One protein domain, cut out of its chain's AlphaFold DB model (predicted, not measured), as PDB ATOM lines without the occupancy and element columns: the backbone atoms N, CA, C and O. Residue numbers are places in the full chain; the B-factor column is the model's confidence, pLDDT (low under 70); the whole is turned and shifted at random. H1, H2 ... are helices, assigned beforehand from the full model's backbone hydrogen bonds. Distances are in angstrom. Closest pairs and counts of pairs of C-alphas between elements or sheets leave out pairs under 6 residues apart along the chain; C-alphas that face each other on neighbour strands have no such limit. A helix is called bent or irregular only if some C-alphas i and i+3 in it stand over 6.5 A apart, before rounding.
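Overview. This is residues 263 to 321 of the 355 residues of a protein of Gammaproteobacteria bacterium 45_16_T64 (UniProt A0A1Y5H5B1). Three short helices are grouped as a triangle, with H2 and H3 forming a helical hairpin and H1 meeting H3 near the first residues of both, at residues 291 to 295 of H3, and slanting to it at 45 degrees. A long tail with no named element, residues 305 to 321, folds back past H1 and H3 on the side away from H2, and the last printed residue ends near the first. The printed part has 59 residues with three named helices, in the order H1, H2, H3, and no named strand; the class is all helix. The whole is compact, with a radius of gyration of the C-alphas of 10.2 A, and rounded, with spans of 28 by 23 by 17 A.

Arrangement. H1, residues 265 to 274, comes first and is irregular, but only just: C-alphas 270 and 273 are 6.6 A apart. H2, residues 278 to 285, is close to H1 but not clearly touching it; their closest C-alphas, those of Ile 272 and Arg 281, are 7.6 A apart. H1 and H2 run opposite ways at a shallow tilt of 21 degrees. H3, residues 291 to 304, touches H2, and their closest C-alphas are those of Leu 284 and Ile 294, at 6.1 A. H2 and H3 run opposite ways at a shallow tilt of 24 degrees and form a helical hairpin. H3 also touches H1, with residues 291 to 295 alone; the closest C-alphas of the two, those of Ile 265 and Tyr 291, are 6.8 A apart. H1 and H3 run the same way at a steep tilt of 45 degrees. Every O i to N i+4 pair is within hydrogen-bond range in H2 and H3, while in H1 this holds for 4 of 6 pairs.

Along the chain. H1 has 10 residues and begins at Ile 265, with its C-alpha at (30.206, 43.245, 33.164); it measures 15.1 A from first to last C-alpha. H2 has 8 residues, from Asp 278 to Gln 285, and measures 10.4 A; C-alpha 278 is at (12.585, 52.469, 40.967). H3, the longest helix with 14 residues, measures 19.5 A and ends at His 304, with its C-alpha at (10.167, 37.215, 37.767).

Size, cuts and confidence. The two C-alphas farthest apart are those of Asp 278 and Lys 321, at 31.0 A, while the first and last printed C-alphas, of Val 263 and Lys 321, are 8.7 A apart. The printed part has no cut. The links from H1 to H2 and from H2 to H3 are tight, with 3 and 5 residues between the helices. The C-alphas of residues 305 to 321 lie 8 to 18 A from the mean of the C-alphas. The mean pLDDT of the printed part is 87.2, and the model's confidence is under 70 at residues 315 and 321.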
ATOM      1  N   VAL A 263      31.075  36.736  35.233       92.38
ATOM      2  CA  VAL A 263      30.040  37.734  34.941       92.38
ATOM      3  C   VAL A 263      30.396  38.540  33.700       92.38
ATOM      4  O   VAL A 263      31.550  38.939  33.521       92.38
ATOM      5  N   ASP A 264      29.402  38.817  32.862       92.62
ATOM      6  CA  ASP A 264      29.531  39.747  31.744       92.62
ATOM      7  C   ASP A 264      29.232  41.174  32.222       92.62
ATOM      8  O   ASP A 264      28.091  41.638  32.242       92.62
ATOM      9  N   ILE A 265      30.290  41.873  32.643       93.38
ATOM     10  CA  ILE A 265      30.206  43.245  33.164       93.38
ATOM     11  C   ILE A 265      29.626  44.205  32.118       93.38
ATOM     12  O   ILE A 265      28.878  45.118  32.473       93.38
ATOM     13  N   GLN A 266      29.954  44.013  30.837       92.94
ATOM     14  CA  GLN A 266      29.452  44.881  29.778       92.94
ATOM     15  C   GLN A 266      27.944  44.687  29.615       92.94
ATOM     16  O   GLN A 266      27.201  45.664  29.687       92.94
ATOM     17  N   ALA A 267      27.484  43.438  29.516       92.12
ATOM     18  CA  ALA A 267      26.059  43.133  29.434       92.12
ATOM     19  C   ALA A 267      25.286  43.637  30.663       92.12
ATOM     20  O   ALA A 267      24.201  44.196  30.516       92.12
ATOM     21  N   ILE A 268      25.849  43.512  31.869       94.19
ATOM     22  CA  ILE A 268      25.244  44.057  33.096       94.19
ATOM     23  C   ILE A 268      25.040  45.573  32.976       94.19
ATOM     24  O   ILE A 268      23.933  46.069  33.208       94.19
ATOM     25  N   ASN A 269      26.083  46.309  32.585       93.50
ATOM     26  CA  ASN A 269      26.019  47.765  32.447       93.50
ATOM     27  C   ASN A 269      25.059  48.213  31.331       93.50
ATOM     28  O   ASN A 269      24.479  49.293  31.434       93.50
ATOM     29  N   ASP A 270      24.849  47.384  30.308       92.31
ATOM     30  CA  ASP A 270      23.895  47.646  29.224       92.31
ATOM     31  C   ASP A 270      22.438  47.332  29.624       92.31
ATOM     32  O   ASP A 270      21.489  47.926  29.095       92.31
ATOM     33  N   VAL A 271      22.239  46.409  30.571       92.94
ATOM     34  CA  VAL A 271      20.915  46.005  31.067       92.94
ATOM     35  C   VAL A 271      20.398  46.955  32.143       92.94
ATOM     36  O   VAL A 271      19.242  47.365  32.058       92.94
ATOM     37  N   ILE A 272      21.219  47.342  33.129       92.56
ATOM     38  CA  ILE A 272      20.789  48.168  34.281       92.56
ATOM     39  C   ILE A 272      19.964  49.408  33.868       92.56
ATOM     40  O   ILE A 272      18.892  49.610  34.446       92.56
ATOM     41  N   PRO A 273      20.373  50.218  32.867       93.44
ATOM     42  CA  PRO A 273      19.633  51.419  32.466       93.44
ATOM     43  C   PRO A 273      18.240  51.142  31.891       93.44
ATOM     44  O   PRO A 273      17.426  52.059  31.794       93.44
ATOM     45  N   GLN A 274      17.960  49.901  31.488       93.62
ATOM     46  CA  GLN A 274      16.670  49.496  30.931       93.62
ATOM     47  C   GLN A 274      15.653  49.097  32.007       93.62
ATOM     48  O   GLN A 274      14.482  48.889  31.684       93.62
ATOM     49  N   CYS A 275      16.071  49.002  33.272       92.06
ATOM     50  CA  CYS A 275      15.158  48.794  34.388       92.06
ATOM     51  C   CYS A 275      14.234  50.003  34.516       92.06
ATOM     52  O   CYS A 275      14.725  51.121  34.683       92.06
ATOM     53  N   ILE A 276      12.915  49.802  34.473       89.25
ATOM     54  CA  ILE A 276      11.937  50.896  34.604       89.25
ATOM     55  C   ILE A 276      11.392  51.061  36.029       89.25
ATOM     56  O   ILE A 276      10.909  52.147  36.351       89.25
ATOM     57  N   ASP A 277      11.555  50.062  36.898       86.81
ATOM     58  CA  ASP A 277      11.114  50.106  38.296       86.81
ATOM     59  C   ASP A 277      12.150  50.764  39.227       86.81
ATOM     60  O   ASP A 277      13.318  50.376  39.246       86.81
ATOM     61  N   ASP A 278      11.719  51.756  40.015       87.00
ATOM     62  CA  ASP A 278      12.585  52.469  40.967       87.00
ATOM     63  C   ASP A 278      13.120  51.556  42.078       87.00
ATOM     64  O   ASP A 278      14.301  51.625  42.413       87.00
ATOM     65  N   ALA A 279      12.294  50.659  42.624       84.12
ATOM     66  CA  ALA A 279      12.695  49.819  43.750       84.12
ATOM     67  C   ALA A 279      13.755  48.785  43.342       84.12
ATOM     68  O   ALA A 279      14.689  48.523  44.102       84.12
ATOM     69  N   VAL A 280      13.648  48.215  42.140       87.25
ATOM     70  CA  VAL A 280      14.681  47.329  41.583       87.25
ATOM     71  C   VAL A 280      15.965  48.115  41.300       87.25
ATOM     72  O   VAL A 280      17.048  47.627  41.624       87.25
ATOM     73  N   ARG A 281      15.881  49.349  40.778       89.81
ATOM     74  CA  ARG A 281      17.065  50.212  40.594       89.81
ATOM     75  C   ARG A 281      17.778  50.517  41.908       89.81
ATOM     76  O   ARG A 281      19.001  50.411  41.950       89.81
ATOM     77  N   ASP A 282      17.044  50.836  42.968       88.81
ATOM     78  CA  ASP A 282      17.622  51.101  44.290       88.81
ATOM     79  C   ASP A 282      18.354  49.866  44.840       88.81
ATOM     80  O   ASP A 282      19.453  49.977  45.389       88.81
ATOM     81  N   GLN A 283      17.786  48.668  44.646       88.75
ATOM     82  CA  GLN A 283      18.441  47.409  45.022       88.75
ATOM     83  C   GLN A 283      19.743  47.183  44.239       88.75
ATOM     84  O   GLN A 283      20.740  46.764  44.826       88.75
ATOM     85  N   LEU A 284      19.753  47.481  42.937       91.25
ATOM     86  CA  LEU A 284      20.946  47.360  42.092       91.25
ATOM     87  C   LEU A 284      22.030  48.370  42.488       91.25
ATOM     88  O   LEU A 284      23.199  48.003  42.584       91.25
ATOM     89  N   GLN A 285      21.654  49.618  42.780       90.69
ATOM     90  CA  GLN A 285      22.582  50.656  43.241       90.69
ATOM     91  C   GLN A 285      23.202  50.323  44.602       90.69
ATOM     92  O   GLN A 285      24.374  50.612  44.833       90.69
ATOM     93  N   ALA A 286      22.459  49.668  45.498       90.25
ATOM     94  CA  ALA A 286      22.991  49.219  46.786       90.25
ATOM     95  C   ALA A 286      24.111  48.164  46.652       90.25
ATOM     96  O   ALA A 286      24.861  47.942  47.604       90.25
ATOM     97  N   LEU A 287      24.230  47.525  45.484       91.88
ATOM     98  CA  LEU A 287      25.248  46.527  45.159       91.88
ATOM     99  C   LEU A 287      26.371  47.088  44.274       91.88
ATOM    100  O   LEU A 287      27.121  46.298  43.707       91.88
ATOM    101  N   ASP A 288      26.503  48.414  44.144       90.12
ATOM    102  CA  ASP A 288      27.471  49.053  43.243       90.12
ATOM    103  C   ASP A 288      28.878  48.425  43.322       90.12
ATOM    104  O   ASP A 288      29.420  48.166  44.402       90.12
ATOM    105  N   GLY A 289      29.437  48.112  42.152       89.44
ATOM    106  CA  GLY A 289      30.721  47.422  41.992       89.44
ATOM    107  C   GLY A 289      30.746  45.920  42.329       89.44
ATOM    108  O   GLY A 289      31.764  45.278  42.075       89.44
ATOM    109  N   GLN A 290      29.669  45.330  42.859       93.50
ATOM    110  CA  GLN A 290      29.578  43.903  43.214       93.50
ATOM    111  C   GLN A 290      28.833  43.111  42.126       93.50
ATOM    112  O   GLN A 290      27.688  42.677  42.299       93.50
ATOM    113  N   TYR A 291      29.484  42.951  40.973       93.19
ATOM    114  CA  TYR A 291      28.871  42.438  39.743       93.19
ATOM    115  C   TYR A 291      28.295  41.018  39.856       93.19
ATOM    116  O   TYR A 291      27.294  40.723  39.206       93.19
ATOM    117  N   GLU A 292      28.848  40.152  40.704       91.75
ATOM    118  CA  GLU A 292      28.329  38.799  40.952       91.75
ATOM    119  C   GLU A 292      26.935  38.821  41.594       91.75
ATOM    120  O   GLU A 292      26.058  38.029  41.236       91.75
ATOM    121  N   TYR A 293      26.717  39.757  42.519       94.00
ATOM    122  CA  TYR A 293      25.444  39.925  43.220       94.00
ATOM    123  C   TYR A 293      24.444  40.696  42.365       94.00
ATOM    124  O   TYR A 293      23.263  40.346  42.329       94.00
ATOM    125  N   ILE A 294      24.925  41.699  41.623       94.44
ATOM    126  CA  ILE A 294      24.125  42.411  40.625       94.44
ATOM    127  C   ILE A 294      23.591  41.424  39.586       94.44
ATOM    128  O   ILE A 294      22.392  41.418  39.331       94.44
ATOM    129  N   ALA A 295      24.435  40.544  39.037       93.75
ATOM    130  CA  ALA A 295      23.998  39.525  38.087       93.75
ATOM    131  C   ALA A 295      22.926  38.602  38.689       93.75
ATOM    132  O   ALA A 295      21.950  38.279  38.018       93.75
ATOM    133  N   ALA A 296      23.061  38.228  39.970       91.94
ATOM    134  CA  ALA A 296      22.073  37.398  40.666       91.94
ATOM    135  C   ALA A 296      20.710  38.051  40.759       91.94
ATOM    136  O   ALA A 296      19.707  37.444  40.388       91.94
ATOM    137  N   LEU A 297      20.706  39.296  41.215       91.31
ATOM    138  CA  LEU A 297      19.499  40.079  41.353       91.31
ATOM    139  C   LEU A 297      18.871  40.398  39.990       91.31
ATOM    140  O   LEU A 297      17.649  40.353  39.865       91.31
ATOM    141  N   LEU A 298      19.685  40.717  38.979       91.50
ATOM    142  CA  LEU A 298      19.225  41.025  37.628       91.50
ATOM    143  C   LEU A 298      18.582  39.818  36.962       91.50
ATOM    144  O   LEU A 298      17.475  39.956  36.466       91.50
ATOM    145  N   GLU A 299      19.229  38.653  36.961       88.62
ATOM    146  CA  GLU A 299      18.672  37.445  36.336       88.62
ATOM    147  C   GLU A 299      17.356  37.021  37.014       88.62
ATOM    148  O   GLU A 299      16.361  36.779  36.328       88.62
ATOM    149  N   ASP A 300      17.301  37.050  38.352       86.69
ATOM    150  CA  ASP A 300      16.073  36.808  39.126       86.69
ATOM    151  C   ASP A 300      14.963  37.819  38.778       86.69
ATOM    152  O   ASP A 300      13.805  37.457  38.544       86.69
ATOM    153  N   SER A 301      15.320  39.101  38.669       85.69
ATOM    154  CA  SER A 301      14.381  40.174  38.326       85.69
ATOM    155  C   SER A 301      13.939  40.117  36.859       85.69
ATOM    156  O   SER A 301      12.775  40.351  36.565       85.69
ATOM    157  N   LEU A 302      14.809  39.796  35.908       83.06
ATOM    158  CA  LEU A 302      14.445  39.669  34.493       83.06
ATOM    159  C   LEU A 302      13.444  38.534  34.279       83.06
ATOM    160  O   LEU A 302      12.551  38.648  33.433       83.06
ATOM    161  N   HIS A 303      13.577  37.466  35.066       78.94
ATOM    162  CA  HIS A 303      12.671  36.331  35.028       78.94
ATOM    163  C   HIS A 303      11.342  36.636  35.720       78.94
ATOM    164  O   HIS A 303      10.272  36.564  35.109       78.94
ATOM    165  N   HIS A 304      11.383  37.037  36.990       75.56
ATOM    166  CA  HIS A 304      10.167  37.215  37.767       75.56
ATOM    167  C   HIS A 304       9.558  38.618  37.551       75.56
ATOM    168  O   HIS A 304       8.357  38.753  37.269       75.56
ATOM    169  N   ASP A 305      10.354  39.684  37.610       76.12
ATOM    170  CA  ASP A 305       9.980  41.098  37.414       76.12
ATOM    171  C   ASP A 305       9.778  41.517  35.962       76.12
ATOM    172  O   ASP A 305      10.094  42.633  35.580       76.12
ATOM    173  N   LYS A 306       9.119  40.683  35.155       74.31
ATOM    174  CA  LYS A 306       8.876  40.936  33.722       74.31
ATOM    175  C   LYS A 306       8.285  42.309  33.360       74.31
ATOM    176  O   LYS A 306       8.354  42.695  32.198       74.31
ATOM    177  N   TRP A 307       7.626  42.992  34.299       78.12
ATOM    178  CA  TRP A 307       7.058  44.332  34.117       78.12
ATOM    179  C   TRP A 307       8.059  45.456  34.423       78.12
ATOM    180  O   TRP A 307       7.870  46.557  33.925       78.12
ATOM    181  N   ALA A 308       9.120  45.183  35.185       82.44
ATOM    182  CA  ALA A 308      10.228  46.102  35.431       82.44
ATOM    183  C   ALA A 308      11.220  46.163  34.254       82.44
ATOM    184  O   ALA A 308      12.129  46.993  34.272       82.44
ATOM    185  N   TRP A 309      11.044  45.311  33.234       84.94
ATOM    186  CA  TRP A 309      12.000  45.119  32.144       84.94
ATOM    187  C   TRP A 309      11.333  45.047  30.760       84.94
ATOM    188  O   TRP A 309      10.229  44.500  30.629       84.94
ATOM    189  N   PRO A 310      12.008  45.527  29.698       87.38
ATOM    190  CA  PRO A 310      11.599  45.285  28.318       87.38
ATOM    191  C   PRO A 310      11.548  43.791  27.982       87.38
ATOM    192  O   PRO A 310      12.350  42.996  28.467       87.38
ATOM    193  N   GLU A 311      10.639  43.402  27.084       81.56
ATOM    194  CA  GLU A 311      10.483  42.000  26.672       81.56
ATOM    195  C   GLU A 311      11.754  41.407  26.046       81.56
ATOM    196  O   GLU A 311      12.051  40.240  26.274       81.56
ATOM    197  N   ALA A 312      12.536  42.226  25.338       85.69
ATOM    198  CA  ALA A 312      13.773  41.813  24.675       85.69
ATOM    199  C   ALA A 312      14.894  41.364  25.632       85.69
ATOM    200  O   ALA A 312      15.835  40.719  25.182       85.69
ATOM    201  N   LEU A 313      14.812  41.705  26.924       83.31
ATOM    202  CA  LEU A 313      15.828  41.344  27.921       83.31
ATOM    203  C   LEU A 313      15.470  40.088  28.724       83.31
ATOM    204  O   LEU A 313      16.282  39.598  29.506       83.31
ATOM    205  N   ARG A 314      14.252  39.563  28.574       74.88
ATOM    206  CA  ARG A 314      13.802  38.400  29.347       74.88
ATOM    207  C   ARG A 314      14.593  37.161  28.922       74.88
ATOM    208  O   ARG A 314      14.660  36.856  27.735       74.88
ATOM    209  N   GLY A 315      15.161  36.446  29.894       67.69
ATOM    210  CA  GLY A 315      15.981  35.252  29.651       67.69
ATOM    211  C   GLY A 315      17.427  35.539  29.229       67.69
ATOM    212  O   GLY A 315      18.119  34.627  28.785       67.69
ATOM    213  N   VAL A 316      17.894  36.787  29.347       80.69
ATOM    214  CA  VAL A 316      19.323  37.101  29.209       80.69
ATOM    215  C   VAL A 316      20.092  36.461  30.365       80.69
ATOM    216  O   VAL A 316      19.758  36.675  31.529       80.69
ATOM    217  N   SER A 317      21.148  35.714  30.036       83.00
ATOM    218  CA  SER A 317      22.147  35.265  31.006       83.00
ATOM    219  C   SER A 317      23.251  36.304  31.118       83.00
ATOM    220  O   SER A 317      23.829  36.704  30.107       83.00
ATOM    221  N   LEU A 318      23.559  36.722  32.339       90.00
ATOM    222  CA  LEU A 318      24.650  37.646  32.663       90.00
ATOM    223  C   LEU A 318      25.845  36.908  33.270       90.00
ATOM    224  O   LEU A 318      26.903  37.498  33.502       90.00
ATOM    225  N   ARG A 319      25.677  35.607  33.514       86.44
ATOM    226  CA  ARG A 319      26.695  34.695  34.015       86.44
ATOM    227  C   ARG A 319      27.009  33.587  33.032       86.44
ATOM    228  O   ARG A 319      26.180  33.201  32.209       86.44
ATOM    229  N   GLY A 320      28.227  33.074  33.147       76.19
ATOM    230  CA  GLY A 320      28.706  31.973  32.332       76.19
ATOM    231  C   GLY A 320      29.915  31.257  32.926       76.19
ATOM    232  O   GLY A 320      30.333  31.487  34.066       76.19
ATOM    233  N   LYS A 321      30.487  30.372  32.107       66.50
ATOM    234  CA  LYS A 321      31.634  29.532  32.465       66.50
ATOM    235  C   LYS A 321      32.902  30.354  32.645       66.50
ATOM    236  O   LYS A 321      33.222  31.191  31.803       66.50
TER     237      LYS A 321